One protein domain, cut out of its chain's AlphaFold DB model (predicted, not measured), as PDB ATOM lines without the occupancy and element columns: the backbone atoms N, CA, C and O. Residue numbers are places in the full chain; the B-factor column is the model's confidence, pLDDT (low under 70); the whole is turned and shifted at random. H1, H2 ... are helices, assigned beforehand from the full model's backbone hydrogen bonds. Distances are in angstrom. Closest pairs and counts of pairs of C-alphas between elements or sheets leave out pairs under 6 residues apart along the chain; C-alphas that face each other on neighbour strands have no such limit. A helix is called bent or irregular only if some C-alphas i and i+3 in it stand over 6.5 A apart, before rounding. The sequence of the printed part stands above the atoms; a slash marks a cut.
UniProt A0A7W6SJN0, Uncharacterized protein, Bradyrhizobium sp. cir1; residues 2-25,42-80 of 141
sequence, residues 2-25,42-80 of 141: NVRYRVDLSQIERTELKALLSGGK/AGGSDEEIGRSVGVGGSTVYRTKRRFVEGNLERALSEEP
ATOM      1  N   ASN A   2     151.874 196.659 162.719       61.19
ATOM      2  CA  ASN A   2     152.244 195.802 161.592       61.19
ATOM      3  C   ASN A   2     153.523 195.043 161.950       61.19
ATOM      4  O   ASN A   2     154.626 195.529 161.715       61.19
ATOM      5  N   VAL A   3     153.377 193.870 162.566       68.62
ATOM      6  CA  VAL A   3     154.526 193.009 162.867       68.62
ATOM      7  C   VAL A   3     155.004 192.374 161.561       68.62
ATOM      8  O   VAL A   3     154.280 191.593 160.943       68.62
ATOM      9  N   ARG A   4     156.219 192.725 161.128       75.19
ATOM     10  CA  ARG A   4     156.882 192.139 159.957       75.19
ATOM     11  C   ARG A   4     157.961 191.169 160.421       75.19
ATOM     12  O   ARG A   4     158.977 191.585 160.963       75.19
ATOM     13  N   TYR A   5     157.747 189.883 160.170       79.94
ATOM     14  CA  TYR A   5     158.760 188.852 160.387       79.94
ATOM     15  C   TYR A   5     159.687 188.805 159.171       79.94
ATOM     16  O   TYR A   5     159.222 188.540 158.058       79.94
ATOM     17  N   ARG A   6     160.978 189.089 159.370       79.75
ATOM     18  CA  ARG A   6     162.025 188.811 158.379       79.75
ATOM     19  C   ARG A   6     162.534 187.390 158.594       79.75
ATOM     20  O   ARG A   6     162.701 186.966 159.733       79.75
ATOM     21  N   VAL A   7     162.700 186.665 157.498       82.38
ATOM     22  CA  VAL A   7     163.244 185.307 157.474       82.38
ATOM     23  C   VAL A   7     164.646 185.441 156.905       82.38
ATOM     24  O   VAL A   7     164.782 185.928 155.789       82.38
ATOM     25  N   ASP A   8     165.645 185.072 157.694       84.62
ATOM     26  CA  ASP A   8     167.045 185.007 157.283       84.62
ATOM     27  C   ASP A   8     167.411 183.523 157.260       84.62
ATOM     28  O   ASP A   8     167.282 182.858 158.291       84.62
ATOM     29  N   LEU A   9     167.715 182.979 156.078       85.38
ATOM     30  CA  LEU A   9     168.102 181.578 155.932       85.38
ATOM     31  C   LEU A   9     169.612 181.477 155.753       85.38
ATOM     32  O   LEU A   9     170.197 182.089 154.859       85.38
ATOM     33  N   SER A  10     170.238 180.603 156.532       87.50
ATOM     34  CA  SER A  10     171.616 180.199 156.286       87.50
ATOM     35  C   SER A  10     171.723 179.379 154.996       87.50
ATOM     36  O   SER A  10     170.789 178.698 154.556       87.50
ATOM     37  N   GLN A  11     172.910 179.381 154.390       86.25
ATOM     38  CA  GLN A  11     173.204 178.606 153.182       86.25
ATOM     39  C   GLN A  11     172.930 177.099 153.365       86.25
ATOM     40  O   GLN A  11     172.529 176.422 152.411       86.25
ATOM     41  N   ILE A  12     173.110 176.585 154.586       87.06
ATOM     42  CA  ILE A  12     172.811 175.191 154.947       87.06
ATOM     43  C   ILE A  12     171.300 174.947 154.859       87.06
ATOM     44  O   ILE A  12     170.860 174.101 154.082       87.06
ATOM     45  N   GLU A  13     170.500 175.762 155.546       87.44
ATOM     46  CA  GLU A  13     169.033 175.659 155.574       87.44
ATOM     47  C   GLU A  13     168.430 175.795 154.173       87.44
ATOM     48  O   GLU A  13     167.521 175.060 153.784       87.44
ATOM     49  N   ARG A  14     168.978 176.699 153.357       88.12
ATOM     50  CA  ARG A  14     168.567 176.861 151.960       88.12
ATOM     51  C   ARG A  14     168.808 175.595 151.140       88.12
ATOM     52  O   ARG A  14     167.995 175.256 150.277       88.12
ATOM     53  N   THR A  15     169.922 174.913 151.385       87.50
ATOM     54  CA  THR A  15     170.273 173.663 150.699       87.50
ATOM     55  C   THR A  15     169.363 172.526 151.150       87.50
ATOM     56  O   THR A  15     168.833 171.808 150.303       87.50
ATOM     57  N   GLU A  16     169.083 172.423 152.450       87.31
ATOM     58  CA  GLU A  16     168.125 171.459 153.003       87.31
ATOM     59  C   GLU A  16     166.717 171.656 152.437       87.31
ATOM     60  O   GLU A  16     166.080 170.702 151.991       87.31
ATOM     61  N   LEU A  17     166.238 172.901 152.369       87.62
ATOM     62  CA  LEU A  17     164.940 173.225 151.776       87.62
ATOM     63  C   LEU A  17     164.878 172.853 150.292       87.62
ATOM     64  O   LEU A  17     163.876 172.303 149.839       87.62
ATOM     65  N   LYS A  18     165.944 173.107 149.524       86.69
ATOM     66  CA  LYS A  18     166.023 172.696 148.113       86.69
ATOM     67  C   LYS A  18     166.056 171.175 147.959       86.69
ATOM     68  O   LYS A  18     165.361 170.649 147.091       86.69
ATOM     69  N   ALA A  19     166.799 170.471 148.810       87.50
ATOM     70  CA  ALA A  19     166.836 169.013 148.825       87.50
ATOM     71  C   ALA A  19     165.454 168.427 149.151       87.50
ATOM     72  O   ALA A  19     165.008 167.501 148.480       87.50
ATOM     73  N   LEU A  20     164.727 169.026 150.099       84.88
ATOM     74  CA  LEU A  20     163.343 168.666 150.415       84.88
ATOM     75  C   LEU A  20     162.376 168.923 149.254       84.88
ATOM     76  O   LEU A  20     161.405 168.191 149.111       84.88
ATOM     77  N   LEU A  21     162.600 169.949 148.432       84.25
ATOM     78  CA  LEU A  21     161.769 170.198 147.248       84.25
ATOM     79  C   LEU A  21     162.090 169.250 146.091       84.25
ATOM     80  O   LEU A  21     161.189 168.889 145.337       84.25
ATOM     81  N   SER A  22     163.352 168.842 145.959       82.69
ATOM     82  CA  SER A  22     163.780 167.846 144.974       82.69
ATOM     83  C   SER A  22     163.442 166.412 145.407       82.69
ATOM     84  O   SER A  22     163.347 165.519 144.565       82.69
ATOM     85  N   GLY A  23     163.272 166.178 146.711       76.38
ATOM     86  CA  GLY A  23     162.886 164.901 147.299       76.38
ATOM     87  C   GLY A  23     161.401 164.622 147.086       76.38
ATOM     88  O   GLY A  23     160.534 165.310 147.613       76.38
ATOM     89  N   GLY A  24     161.076 163.589 146.309       71.12
ATOM     90  CA  GLY A  24     159.697 163.378 145.854       71.12
ATOM     91  C   GLY A  24     158.678 163.008 146.944       71.12
ATOM     92  O   GLY A  24     157.497 163.321 146.811       71.12
ATOM     93  N   LYS A  25     159.081 162.336 148.030       75.88
ATOM     94  CA  LYS A  25     158.139 161.712 148.982       75.88
ATOM     95  C   LYS A  25     157.949 162.549 150.254       75.88
ATOM     96  O   LYS A  25     158.304 162.137 151.355       75.88
ATOM     97  N   ALA A  42     164.146 185.357 149.654       85.25
ATOM     98  CA  ALA A  42     164.291 186.186 148.457       85.25
ATOM     99  C   ALA A  42     163.712 187.614 148.600       85.25
ATOM    100  O   ALA A  42     163.778 188.394 147.651       85.25
ATOM    101  N   GLY A  43     163.134 187.967 149.753       84.00
ATOM    102  CA  GLY A  43     162.601 189.302 150.032       84.00
ATOM    103  C   GLY A  43     161.182 189.553 149.516       84.00
ATOM    104  O   GLY A  43     160.753 190.704 149.477       84.00
ATOM    105  N   GLY A  44     160.439 188.508 149.133       81.31
ATOM    106  CA  GLY A  44     159.073 188.648 148.629       81.31
ATOM    107  C   GLY A  44     158.085 189.181 149.675       81.31
ATOM    108  O   GLY A  44     158.167 188.865 150.868       81.31
ATOM    109  N   SER A  45     157.099 189.960 149.223       84.44
ATOM    110  CA  SER A  45     155.990 190.405 150.073       84.44
ATOM    111  C   SER A  45     155.045 189.239 150.376       84.44
ATOM    112  O   SER A  45     154.862 188.350 149.546       84.44
ATOM    113  N   ASP A  46     154.375 189.242 151.532       84.44
ATOM    114  CA  ASP A  46     153.516 188.116 151.941       84.44
ATOM    115  C   ASP A  46     152.388 187.828 150.920       84.44
ATOM    116  O   ASP A  46     152.007 186.677 150.696       84.44
ATOM    117  N   GLU A  47     151.898 188.875 150.251       85.06
ATOM    118  CA  GLU A  47     150.891 188.831 149.181       85.06
ATOM    119  C   GLU A  47     151.427 188.254 147.864       85.06
ATOM    120  O   GLU A  47     150.705 187.583 147.127       85.06
ATOM    121  N   GLU A  48     152.689 188.522 147.538       86.44
ATOM    122  CA  GLU A  48     153.359 187.998 146.343       86.44
ATOM    123  C   GLU A  48     153.704 186.527 146.539       86.44
ATOM    124  O   GLU A  48     153.382 185.696 145.693       86.44
ATOM    125  N   ILE A  49     154.256 186.187 147.704       87.69
ATOM    126  CA  ILE A  49     154.555 184.807 148.094       87.69
ATOM    127  C   ILE A  49     153.274 183.968 148.076       87.69
ATOM    128  O   ILE A  49     153.259 182.861 147.535       87.69
ATOM    129  N   GLY A  50     152.182 184.501 148.632       87.25
ATOM    130  CA  GLY A  50     150.886 183.829 148.637       87.25
ATOM    131  C   GLY A  50     150.362 183.529 147.233       87.25
ATOM    132  O   GLY A  50     149.919 182.409 146.969       87.25
ATOM    133  N   ARG A  51     150.476 184.495 146.313       87.69
ATOM    134  CA  ARG A  51     150.089 184.324 144.904       87.69
ATOM    135  C   ARG A  51     150.955 183.290 144.188       87.69
ATOM    136  O   ARG A  51     150.404 182.408 143.537       87.69
ATOM    137  N   SER A  52     152.274 183.345 144.358       86.88
ATOM    138  CA  SER A  52     153.212 182.428 143.698       86.88
ATOM    139  C   SER A  52     153.075 180.976 144.171       86.88
ATOM    140  O   SER A  52     153.187 180.054 143.370       86.88
ATOM    141  N   VAL A  53     152.811 180.755 145.464       85.62
ATOM    142  CA  VAL A  53     152.708 179.406 146.063       85.62
ATOM    143  C   VAL A  53     151.254 178.886 146.100       85.62
ATOM    144  O   VAL A  53     151.000 177.709 146.378       85.62
ATOM    145  N   GLY A  54     150.265 179.743 145.827       85.50
ATOM    146  CA  GLY A  54     148.843 179.400 145.920       85.50
ATOM    147  C   GLY A  54     148.399 179.149 147.365       85.50
ATOM    148  O   GLY A  54     147.771 178.127 147.670       85.50
ATOM    149  N   VAL A  55     148.785 180.042 148.280       86.62
ATOM    150  CA  VAL A  55     148.427 180.015 149.709       86.62
ATOM    151  C   VAL A  55     147.933 181.386 150.169       86.62
ATOM    152  O   VAL A  55     148.353 182.417 149.659       86.62
ATOM    153  N   GLY A  56     147.053 181.415 151.171       86.56
ATOM    154  CA  GLY A  56     146.598 182.677 151.759       86.56
ATOM    155  C   GLY A  56     147.705 183.390 152.543       86.56
ATOM    156  O   GLY A  56     148.517 182.735 153.204       86.56
ATOM    157  N   GLY A  57     147.697 184.727 152.546       86.44
ATOM    158  CA  GLY A  57     148.681 185.546 153.272       86.44
ATOM    159  C   GLY A  57     148.753 185.240 154.775       86.44
ATOM    160  O   GLY A  57     149.830 185.247 155.365       86.44
ATOM    161  N   SER A  58     147.640 184.835 155.398       86.38
ATOM    162  CA  SER A  58     147.627 184.381 156.798       86.38
ATOM    163  C   SER A  58     148.481 183.126 157.029       86.38
ATOM    164  O   SER A  58     149.062 182.964 158.102       86.38
ATOM    165  N   THR A  59     148.576 182.237 156.036       86.38
ATOM    166  CA  THR A  59     149.447 181.054 156.089       86.38
ATOM    167  C   THR A  59     150.909 181.469 155.988       86.38
ATOM    168  O   THR A  59     151.719 180.981 156.771       86.38
ATOM    169  N   VAL A  60     151.230 182.412 155.097       88.06
ATOM    170  CA  VAL A  60     152.583 182.976 154.960       88.06
ATOM    171  C   VAL A  60     153.032 183.601 156.280       88.06
ATOM    172  O   VAL A  60     154.058 183.205 156.830       88.06
ATOM    173  N   TYR A  61     152.204 184.474 156.857       88.31
ATOM    174  CA  TYR A  61     152.461 185.098 158.155       88.31
ATOM    175  C   TYR A  61     152.715 184.064 159.260       88.31
ATOM    176  O   TYR A  61     153.689 184.161 160.004       88.31
ATOM    177  N   ARG A  62     151.868 183.028 159.349       86.50
ATOM    178  CA  ARG A  62     152.017 181.955 160.344       86.50
ATOM    179  C   ARG A  62     153.302 181.157 160.163       86.50
ATOM    180  O   ARG A  62     153.923 180.801 161.161       86.50
ATOM    181  N   THR A  63     153.696 180.871 158.926       88.06
ATOM    182  CA  THR A  63     154.939 180.152 158.629       88.06
ATOM    183  C   THR A  63     156.162 180.992 158.993       88.06
ATOM    184  O   THR A  63     157.038 180.484 159.689       88.06
ATOM    185  N   LYS A  64     156.188 182.282 158.630       87.44
ATOM    186  CA  LYS A  64     157.282 183.203 158.990       87.44
ATOM    187  C   LYS A  64     157.399 183.367 160.504       87.44
ATOM    188  O   LYS A  64     158.485 183.242 161.055       87.44
ATOM    189  N   ARG A  65     156.269 183.554 161.193       86.88
ATOM    190  CA  ARG A  65     156.227 183.629 162.658       86.88
ATOM    191  C   ARG A  65     156.786 182.364 163.316       86.88
ATOM    192  O   ARG A  65     157.595 182.467 164.227       86.88
ATOM    193  N   ARG A  66     156.385 181.173 162.853       86.19
ATOM    194  CA  ARG A  66     156.876 179.895 163.402       86.19
ATOM    195  C   ARG A  66     158.364 179.672 163.168       86.19
ATOM    196  O   ARG A  66     158.996 179.079 164.028       86.19
ATOM    197  N   PHE A  67     158.891 180.126 162.034       85.19
ATOM    198  CA  PHE A  67     160.324 180.083 161.765       85.19
ATOM    199  C   PHE A  67     161.086 180.971 162.751       85.19
ATOM    200  O   PHE A  67     161.993 180.498 163.422       85.19
ATOM    201  N   VAL A  68     160.643 182.216 162.935       84.62
ATOM    202  CA  VAL A  68     161.296 183.158 163.858       84.62
ATOM    203  C   VAL A  68     161.192 182.708 165.323       84.62
ATOM    204  O   VAL A  68     162.153 182.822 166.069       84.62
ATOM    205  N   GLU A  69     160.048 182.167 165.748       83.19
ATOM    206  CA  GLU A  69     159.836 181.712 167.133       83.19
ATOM    207  C   GLU A  69     160.337 180.280 167.404       83.19
ATOM    208  O   GLU A  69     160.263 179.808 168.535       83.19
ATOM    209  N   GLY A  70     160.713 179.525 166.374       72.88
ATOM    210  CA  GLY A  70     160.754 178.066 166.462       72.88
ATOM    211  C   GLY A  70     161.771 177.347 165.592       72.88
ATOM    212  O   GLY A  70     161.886 176.134 165.734       72.88
ATOM    213  N   ASN A  71     162.502 178.063 164.742       81.44
ATOM    214  CA  ASN A  71     163.473 177.515 163.801       81.44
ATOM    215  C   ASN A  71     162.838 176.694 162.645       81.44
ATOM    216  O   ASN A  71     161.611 176.551 162.532       81.44
ATOM    217  N   LEU A  72     163.680 176.180 161.747       77.44
ATOM    218  CA  LEU A  72     163.324 175.494 160.506       77.44
ATOM    219  C   LEU A  72     162.451 174.253 160.731       77.44
ATOM    220  O   LEU A  72     161.395 174.110 160.105       77.44
ATOM    221  N   GLU A  73     162.835 173.378 161.660       76.50
ATOM    222  CA  GLU A  73     162.095 172.141 161.936       76.50
ATOM    223  C   GLU A  73     160.666 172.418 162.403       76.50
ATOM    224  O   GLU A  73     159.726 171.754 161.969       76.50
ATOM    225  N   ARG A  74     160.465 173.452 163.224       74.69
ATOM    226  CA  ARG A  74     159.151 173.824 163.763       74.69
ATOM    227  C   ARG A  74     158.280 174.564 162.748       74.69
ATOM    228  O   ARG A  74     157.049 174.524 162.829       74.69
ATOM    229  N   ALA A  75     158.896 175.222 161.766       77.06
ATOM    230  CA  ALA A  75     158.193 175.775 160.614       77.06
ATOM    231  C   ALA A  75     157.734 174.671 159.644       77.06
ATOM    232  O   ALA A  75     156.624 174.739 159.102       77.06
ATOM    233  N   LEU A  76     158.561 173.641 159.446       75.56
ATOM    234  CA  LEU A  76     158.281 172.522 158.547       75.56
ATOM    235  C   LEU A  76     157.334 171.482 159.163       75.56
ATOM    236  O   LEU A  76     156.457 170.973 158.458       75.56
ATOM    237  N   SER A  77     157.449 171.214 160.463       65.25
ATOM    238  CA  SER A  77     156.576 170.303 161.201       65.25
ATOM    239  C   SER A  77     155.244 170.976 161.533       65.25
ATOM    240  O   SER A  77     155.109 171.792 162.445       65.25
ATOM    241  N   GLU A  78     154.202 170.615 160.779       59.12
ATOM    242  CA  GLU A  78     152.858 170.632 161.350       59.12
ATOM    243  C   GLU A  78     152.806 169.460 162.320       59.12
ATOM    244  O   GLU A  78     152.812 168.322 161.858       59.12
ATOM    245  N   GLU A  79     152.779 169.726 163.629       51.50
ATOM    246  CA  GLU A  79     152.317 168.743 164.616       51.50
ATOM    247  C   GLU A  79     151.147 167.970 163.988       51.50
ATOM    248  O   GLU A  79     150.214 168.627 163.487       51.50
ATOM    249  N   PRO A  80     151.211 166.627 163.902       47.53
ATOM    250  CA  PRO A  80     150.148 165.853 163.301       47.53
ATOM    251  C   PRO A  80     148.877 166.193 164.057       47.53
ATOM    252  O   PRO A  80     148.687 165.821 165.210       47.53
TER     253      PRO A  80
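AT A GLANCE: This is residues 2 to 25 and 42 to 80 of the 141 residues of an uncharacterized protein of Bradyrhizobium sp. cir1 (UniProt A0A7W6SJN0). Three helices make an open arch: H3 is the span, H2 is one leg, packed on the first residues of H3, and H1 is the other leg, near the far part of H3 but loosely set. H3 kinks sharply near residue 70 and folds back, and a stretch with no named element, residues 2 to 10, leads to H1; residues 18 to 25 stick out. The printed part has 63 residues with three named helices, in the order H1, H2, H3, and no named strand; its class is all helix. It is compact, with a radius of gyration of the C-alphas of 12.1 A and spans of 33 by 28 by 24 A.

HOW THE PARTS SIT: H1, residues 11 to 22, is close to but not clearly touching H3, residues 57 to 76; their closest C-alphas, those of Glu 13 and Leu 72, are 7.5 A apart. Their lines stand at a steep tilt of 66 degrees and run opposite ways. H2, residues 46 to 53, is apart from H1. H2 touches H3, with residues 57 to 61 of H3 alone, about perpendicular at 83 degrees; their closest C-alphas, those of Gly 50 and Gly 57, are 5.4 A apart. In H1 and H2 every O i to N i+4 pair is within hydrogen-bond range; in H3, 13 of 16 are.

IN THESE COORDINATES: H1 begins at C-alpha 11 (173.204, 178.606, 153.182) and is 16.5 A long from first to last C-alpha. H2 is 10.5 A long. H3 is 17.0 A long and ends at C-alpha 76 (158.281, 172.522, 158.547). H3 is irregular, with C-alphas 69 and 72 9.7 A apart, and has a kink of 141 degrees near residue 70.

THE WHOLE: The C-alphas farthest apart, those of Asn 2 and Lys 25, are 36.8 A apart. Residues 26 to 41 are not printed, and C-alphas 25 and 42 are 25.2 A apart across this cut, which lies in the link from H1 to H2. The link from H2 to H3 is tight. The mean pLDDT of the printed part is 81.5, and residues 2 to 3 and 77 to 80 are under 70.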